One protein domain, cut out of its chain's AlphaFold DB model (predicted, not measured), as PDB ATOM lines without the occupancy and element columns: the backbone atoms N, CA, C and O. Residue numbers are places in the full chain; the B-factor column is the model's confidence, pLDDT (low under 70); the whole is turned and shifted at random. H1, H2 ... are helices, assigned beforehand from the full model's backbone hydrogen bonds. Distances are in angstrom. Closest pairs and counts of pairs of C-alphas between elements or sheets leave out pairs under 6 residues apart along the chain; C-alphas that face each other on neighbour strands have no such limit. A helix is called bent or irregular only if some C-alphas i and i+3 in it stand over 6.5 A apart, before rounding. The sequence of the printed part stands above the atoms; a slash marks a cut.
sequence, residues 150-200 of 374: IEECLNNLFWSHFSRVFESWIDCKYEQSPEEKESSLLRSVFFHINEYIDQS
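Overview. This is residues 150 to 200 of the 374 residues of the protein "Response regulatory domain-containing protein" of Neisseriaceae bacterium DSM 100970 (UniProt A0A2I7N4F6). Two helices fold back as a loose hairpin: H1, kinked by 70 degrees near residue 164, arches over H2, and a short link joins them at one end. They touch near the other end, through residues 153 to 157 of H1 and 192 to 196 of H2 alone. The 51 printed residues hold H1, then H2, and no named strand; the class is all helix. The whole is only just loose, close to compact, with a radius of gyration of the C-alphas of 12.0 A, a rod spanning 37 by 18 by 17 A.

Arrangement. H1, residues 150 to 171, and H2, residues 178 to 198, touch, the closest C-alphas being those of Cys 153 and Ile 193, 6.9 A apart. They run opposite ways at a steep tilt of 45 degrees. In H2 every O i to N i+4 pair is within hydrogen-bond range; in H1, 13 of 18 are.

Along the chain. H1 begins at C-alpha 150 (-79.994, 0.374, -21.670) and is 28.7 A long. It is irregular: C-alphas 164 and 167 are 7.6 A apart. H2, 30.2 A long, ends at C-alpha 198 (-85.182, 8.541, -30.745).

Size, cuts and confidence. The C-alphas of Gln 176 and Ser 200 are farthest apart, 37.6 A. The printed part has no cut. Mean pLDDT of the printed part is 87.1; residue 200 is under 70.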
ATOM      1  N   ILE A 150     -81.310  -0.042 -21.160       91.69
ATOM      2  CA  ILE A 150     -79.994   0.374 -21.670       91.69
ATOM      3  C   ILE A 150     -79.102  -0.840 -21.949       91.69
ATOM      4  O   ILE A 150     -78.496  -0.902 -23.012       91.69
ATOM      5  N   GLU A 151     -79.061  -1.824 -21.049       92.06
ATOM      6  CA  GLU A 151     -78.250  -3.036 -21.233       92.06
ATOM      7  C   GLU A 151     -78.782  -3.893 -22.395       92.06
ATOM      8  O   GLU A 151     -78.010  -4.402 -23.208       92.06
ATOM      9  N   GLU A 152     -80.110  -3.983 -22.541       91.31
ATOM     10  CA  GLU A 152     -80.748  -4.605 -23.706       91.31
ATOM     11  C   GLU A 152     -80.355  -3.893 -25.012       91.31
ATOM     12  O   GLU A 152     -79.952  -4.540 -25.980       91.31
ATOM     13  N   CYS A 153     -80.421  -2.557 -25.027       91.69
ATOM     14  CA  CYS A 153     -80.019  -1.744 -26.171       91.69
ATOM     15  C   CYS A 153     -78.544  -1.969 -26.530       91.69
ATOM     16  O   CYS A 153     -78.238  -2.204 -27.697       91.69
ATOM     17  N   LEU A 154     -77.643  -1.976 -25.543       92.69
ATOM     18  CA  LEU A 154     -76.216  -2.234 -25.743       92.69
ATOM     19  C   LEU A 154     -75.958  -3.626 -26.327       92.69
ATOM     20  O   LEU A 154     -75.201  -3.755 -27.290       92.69
ATOM     21  N   ASN A 155     -76.609  -4.662 -25.793       93.00
ATOM     22  CA  ASN A 155     -76.461  -6.024 -26.302       93.00
ATOM     23  C   ASN A 155     -76.971  -6.144 -27.748       93.00
ATOM     24  O   ASN A 155     -76.288  -6.706 -28.608       93.00
ATOM     25  N   ASN A 156     -78.139  -5.567 -28.038       90.88
ATOM     26  CA  ASN A 156     -78.700  -5.552 -29.388       90.88
ATOM     27  C   ASN A 156     -77.802  -4.780 -30.357       90.88
ATOM     28  O   ASN A 156     -77.558  -5.252 -31.468       90.88
ATOM     29  N   LEU A 157     -77.270  -3.635 -29.932       91.38
ATOM     30  CA  LEU A 157     -76.357  -2.811 -30.710       91.38
ATOM     31  C   LEU A 157     -75.063  -3.563 -31.048       91.38
ATOM     32  O   LEU A 157     -74.631  -3.568 -32.205       91.38
ATOM     33  N   PHE A 158     -74.468  -4.235 -30.060       93.19
ATOM     34  CA  PHE A 158     -73.253  -5.020 -30.246       93.19
ATOM     35  C   PHE A 158     -73.450  -6.117 -31.301       93.19
ATOM     36  O   PHE A 158     -72.715  -6.172 -32.290       93.19
ATOM     37  N   TRP A 159     -74.476  -6.957 -31.134       94.12
ATOM     38  CA  TRP A 159     -74.695  -8.112 -32.007       94.12
ATOM     39  C   TRP A 159     -75.331  -7.771 -33.353       94.12
ATOM     40  O   TRP A 159     -75.058  -8.463 -34.332       94.12
ATOM     41  N   SER A 160     -76.162  -6.731 -33.431       88.94
ATOM     42  CA  SER A 160     -76.898  -6.393 -34.660       88.94
ATOM     43  C   SER A 160     -76.150  -5.419 -35.563       88.94
ATOM     44  O   SER A 160     -76.351  -5.459 -36.778       88.94
ATOM     45  N   HIS A 161     -75.286  -4.569 -34.996       86.69
ATOM     46  CA  HIS A 161     -74.523  -3.573 -35.751       86.69
ATOM     47  C   HIS A 161     -73.027  -3.816 -35.675       86.69
ATOM     48  O   HIS A 161     -72.428  -4.141 -36.700       86.69
ATOM     49  N   PHE A 162     -72.421  -3.668 -34.492       89.19
ATOM     50  CA  PHE A 162     -70.961  -3.657 -34.396       89.19
ATOM     51  C   PHE A 162     -70.347  -4.951 -34.913       89.19
ATOM     52  O   PHE A 162     -69.447  -4.872 -35.736       89.19
ATOM     53  N   SER A 163     -70.899  -6.115 -34.569       90.12
ATOM     54  CA  SER A 163     -70.434  -7.419 -35.070       90.12
ATOM     55  C   SER A 163     -70.305  -7.513 -36.602       90.12
ATOM     56  O   SER A 163     -69.509  -8.306 -37.094       90.12
ATOM     57  N   ARG A 164     -71.064  -6.709 -37.362       89.31
ATOM     58  CA  ARG A 164     -71.092  -6.719 -38.835       89.31
ATOM     59  C   ARG A 164     -70.128  -5.726 -39.470       89.31
ATOM     60  O   ARG A 164     -69.713  -5.934 -40.601       89.31
ATOM     61  N   VAL A 165     -69.836  -4.624 -38.779       86.50
ATOM     62  CA  VAL A 165     -69.061  -3.492 -39.324       86.50
ATOM     63  C   VAL A 165     -67.728  -3.279 -38.602       86.50
ATOM     64  O   VAL A 165     -66.983  -2.366 -38.948       86.50
ATOM     65  N   PHE A 166     -67.413  -4.097 -37.590       89.50
ATOM     66  CA  PHE A 166     -66.219  -3.900 -36.764       89.50
ATOM     67  C   PHE A 166     -64.910  -4.081 -37.535       89.50
ATOM     68  O   PHE A 166     -63.918  -3.457 -37.177       89.50
ATOM     69  N   GLU A 167     -64.898  -4.871 -38.612       90.12
ATOM     70  CA  GLU A 167     -63.717  -5.023 -39.474       90.12
ATOM     71  C   GLU A 167     -63.221  -3.666 -39.993       90.12
ATOM     72  O   GLU A 167     -62.028  -3.380 -39.927       90.12
ATOM     73  N   SER A 168     -64.132  -2.757 -40.365       87.31
ATOM     74  CA  SER A 168     -63.766  -1.395 -40.781       87.31
ATOM     75  C   SER A 168     -63.076  -0.602 -39.674       87.31
ATOM     76  O   SER A 168     -62.233   0.242 -39.963       87.31
ATOM     77  N   TRP A 169     -63.400  -0.875 -38.409       87.88
ATOM     78  CA  TRP A 169     -62.699  -0.283 -37.276       87.88
ATOM     79  C   TRP A 169     -61.331  -0.921 -37.077       87.88
ATOM     80  O   TRP A 169     -60.385  -0.199 -36.787       87.88
ATOM     81  N   ILE A 170     -61.185  -2.237 -37.246       87.31
ATOM     82  CA  ILE A 170     -59.887  -2.927 -37.153       87.31
ATOM     83  C   ILE A 170     -58.918  -2.370 -38.201       87.31
ATOM     84  O   ILE A 170     -57.807  -1.978 -37.843       87.31
ATOM     85  N   ASP A 171     -59.377  -2.250 -39.445       87.00
ATOM     86  CA  ASP A 171     -58.564  -1.839 -40.592       87.00
ATOM     87  C   ASP A 171     -58.344  -0.322 -40.694       87.00
ATOM     88  O   ASP A 171     -57.523   0.132 -41.498       87.00
ATOM     89  N   CYS A 172     -59.056   0.476 -39.890       80.12
ATOM     90  CA  CYS A 172     -58.929   1.928 -39.877       80.12
ATOM     91  C   CYS A 172     -57.522   2.362 -39.435       80.12
ATOM     92  O   CYS A 172     -57.065   2.018 -38.342       80.12
ATOM     93  N   LYS A 173     -56.849   3.139 -40.295       82.94
ATOM     94  CA  LYS A 173     -55.497   3.691 -40.073       82.94
ATOM     95  C   LYS A 173     -55.494   5.211 -39.877       82.94
ATOM     96  O   LYS A 173     -54.433   5.823 -39.966       82.94
ATOM     97  N   TYR A 174     -56.668   5.826 -39.719       78.50
ATOM     98  CA  TYR A 174     -56.795   7.282 -39.634       78.50
ATOM     99  C   TYR A 174     -56.463   7.819 -38.239       78.50
ATOM    100  O   TYR A 174     -55.940   8.926 -38.134       78.50
ATOM    101  N   GLU A 175     -56.753   7.059 -37.181       78.38
ATOM    102  CA  GLU A 175     -56.433   7.453 -35.811       78.38
ATOM    103  C   GLU A 175     -54.941   7.294 -35.514       78.38
ATOM    104  O   GLU A 175     -54.308   6.304 -35.885       78.38
ATOM    105  N   GLN A 176     -54.382   8.285 -34.825       74.06
ATOM    106  CA  GLN A 176     -52.952   8.378 -34.547       74.06
ATOM    107  C   GLN A 176     -52.575   7.653 -33.247       74.06
ATOM    108  O   GLN A 176     -51.397   7.379 -33.016       74.06
ATOM    109  N   SER A 177     -53.568   7.307 -32.415       84.88
ATOM    110  CA  SER A 177     -53.389   6.583 -31.152       84.88
ATOM    111  C   SER A 177     -54.563   5.642 -30.817       84.88
ATOM    112  O   SER A 177     -55.690   5.851 -31.285       84.88
ATOM    113  N   PRO A 178     -54.336   4.597 -29.994       85.62
ATOM    114  CA  PRO A 178     -55.411   3.767 -29.445       85.62
ATOM    115  C   PRO A 178     -56.494   4.571 -28.710       85.62
ATOM    116  O   PRO A 178     -57.677   4.272 -28.851       85.62
ATOM    117  N   GLU A 179     -56.109   5.619 -27.981       88.69
ATOM    118  CA  GLU A 179     -57.009   6.468 -27.198       88.69
ATOM    119  C   GLU A 179     -57.949   7.299 -28.088       88.69
ATOM    120  O   GLU A 179     -59.137   7.469 -27.783       88.69
ATOM    121  N   GLU A 180     -57.452   7.798 -29.225       86.38
ATOM    122  CA  GLU A 180     -58.278   8.470 -30.235       86.38
ATOM    123  C   GLU A 180     -59.311   7.516 -30.839       86.38
ATOM    124  O   GLU A 180     -60.484   7.878 -30.994       86.38
ATOM    125  N   LYS A 181     -58.890   6.282 -31.133       86.62
ATOM    126  CA  LYS A 181     -59.756   5.231 -31.673       86.62
ATOM    127  C   LYS A 181     -60.844   4.834 -30.685       86.62
ATOM    128  O   LYS A 181     -62.013   4.772 -31.064       86.62
ATOM    129  N   GLU A 182     -60.491   4.639 -29.417       89.31
ATOM    130  CA  GLU A 182     -61.449   4.369 -28.343       89.31
ATOM    131  C   GLU A 182     -62.448   5.524 -28.184       89.31
ATOM    132  O   GLU A 182     -63.658   5.301 -28.125       89.31
ATOM    133  N   SER A 183     -61.973   6.771 -28.225       89.50
ATOM    134  CA  SER A 183     -62.833   7.956 -28.146       89.50
ATOM    135  C   SER A 183     -63.823   8.047 -29.316       89.50
ATOM    136  O   SER A 183     -64.988   8.410 -29.128       89.50
ATOM    137  N   SER A 184     -63.389   7.721 -30.536       89.94
ATOM    138  CA  SER A 184     -64.257   7.661 -31.720       89.94
ATOM    139  C   SER A 184     -65.270   6.521 -31.644       89.94
ATOM    140  O   SER A 184     -66.447   6.737 -31.941       89.94
ATOM    141  N   LEU A 185     -64.844   5.340 -31.192       90.00
ATOM    142  CA  LEU A 185     -65.721   4.194 -30.962       90.00
ATOM    143  C   LEU A 185     -66.794   4.512 -29.920       90.00
ATOM    144  O   LEU A 185     -67.970   4.258 -30.165       90.00
ATOM    145  N   LEU A 186     -66.419   5.139 -28.804       92.12
ATOM    146  CA  LEU A 186     -67.358   5.550 -27.761       92.12
ATOM    147  C   LEU A 186     -68.432   6.501 -28.307       92.12
ATOM    148  O   LEU A 186     -69.623   6.298 -28.065       92.12
ATOM    149  N   ARG A 187     -68.033   7.512 -29.093       91.44
ATOM    150  CA  ARG A 187     -68.988   8.409 -29.768       91.44
ATOM    151  C   ARG A 187     -69.890   7.652 -30.739       91.44
ATOM    152  O   ARG A 187     -71.089   7.908 -30.770       91.44
ATOM    153  N   SER A 188     -69.332   6.714 -31.504       90.25
ATOM    154  CA  SER A 188     -70.100   5.879 -32.430       90.25
ATOM    155  C   SER A 188     -71.169   5.064 -31.697       90.25
ATOM    156  O   SER A 188     -72.336   5.108 -32.087       90.25
ATOM    157  N   VAL A 189     -70.806   4.394 -30.596       91.75
ATOM    158  CA  VAL A 189     -71.747   3.655 -29.736       91.75
ATOM    159  C   VAL A 189     -72.860   4.582 -29.254       91.75
ATOM    160  O   VAL A 189     -74.035   4.259 -29.412       91.75
ATOM    161  N   PHE A 190     -72.507   5.760 -28.733       91.56
ATOM    162  CA  PHE A 190     -73.483   6.743 -28.266       91.56
ATOM    163  C   PHE A 190     -74.464   7.179 -29.366       91.56
ATOM    164  O   PHE A 190     -75.668   7.207 -29.124       91.56
ATOM    165  N   PHE A 191     -73.983   7.477 -30.577       90.12
ATOM    166  CA  PHE A 191     -74.861   7.871 -31.683       90.12
ATOM    167  C   PHE A 191     -75.844   6.771 -32.069       90.12
ATOM    168  O   PHE A 191     -77.007   7.067 -32.329       90.12
ATOM    169  N   HIS A 192     -75.412   5.511 -32.051       89.25
ATOM    170  CA  HIS A 192     -76.323   4.409 -32.326       89.25
ATOM    171  C   HIS A 192     -77.353   4.231 -31.209       89.25
ATOM    172  O   HIS A 192     -78.527   4.050 -31.506       89.25
ATOM    173  N   ILE A 193     -76.953   4.326 -29.934       90.19
ATOM    174  CA  ILE A 193     -77.910   4.302 -28.813       90.19
ATOM    175  C   ILE A 193     -78.950   5.411 -28.988       90.19
ATOM    176  O   ILE A 193     -80.145   5.159 -28.853       90.19
ATOM    177  N   ASN A 194     -78.506   6.625 -29.324       87.69
ATOM    178  CA  ASN A 194     -79.403   7.748 -29.561       87.69
ATOM    179  C   ASN A 194     -80.397   7.442 -30.693       87.69
ATOM    180  O   ASN A 194     -81.592   7.613 -30.499       87.69
ATOM    181  N   GLU A 195     -79.923   6.920 -31.827       86.56
ATOM    182  CA  GLU A 195     -80.775   6.539 -32.963       86.56
ATOM    183  C   GLU A 195     -81.810   5.465 -32.593       86.56
ATOM    184  O   GLU A 195     -82.965   5.535 -33.006       86.56
ATOM    185  N   TYR A 196     -81.427   4.476 -31.782       83.81
ATOM    186  CA  TYR A 196     -82.339   3.429 -31.317       83.81
ATOM    187  C   TYR A 196     -83.445   3.969 -30.402       83.81
ATOM    188  O   TYR A 196     -84.572   3.474 -30.437       83.81
ATOM    189  N   ILE A 197     -83.131   4.962 -29.569       82.44
ATOM    190  CA  ILE A 197     -84.074   5.529 -28.598       82.44
ATOM    191  C   ILE A 197     -85.008   6.557 -29.264       82.44
ATOM    192  O   ILE A 197     -86.213   6.568 -28.983       82.44
ATOM    193  N   ASP A 198     -84.478   7.387 -30.165       78.56
ATOM    194  CA  ASP A 198     -85.182   8.541 -30.745       78.56
ATOM    195  C   ASP A 198     -86.359   8.148 -31.661       78.56
ATOM    196  O   ASP A 198     -87.321   8.899 -31.806       78.56
ATOM    197  N   GLN A 199     -86.382   6.914 -32.184       70.25
ATOM    198  CA  GLN A 199     -87.463   6.384 -33.038       70.25
ATOM    199  C   GLN A 199     -88.872   6.444 -32.413       70.25
ATOM    200  O   GLN A 199     -89.875   6.300 -33.116       70.25
ATOM    201  N   SER A 200     -88.972   6.628 -31.096       61.53
ATOM    202  CA  SER A 200     -90.227   6.552 -30.342       61.53
ATOM    203  C   SER A 200     -90.813   7.904 -29.914       61.53
ATOM    204  O   SER A 200     -91.958   7.950 -29.450       61.53
TER     205      SER A 200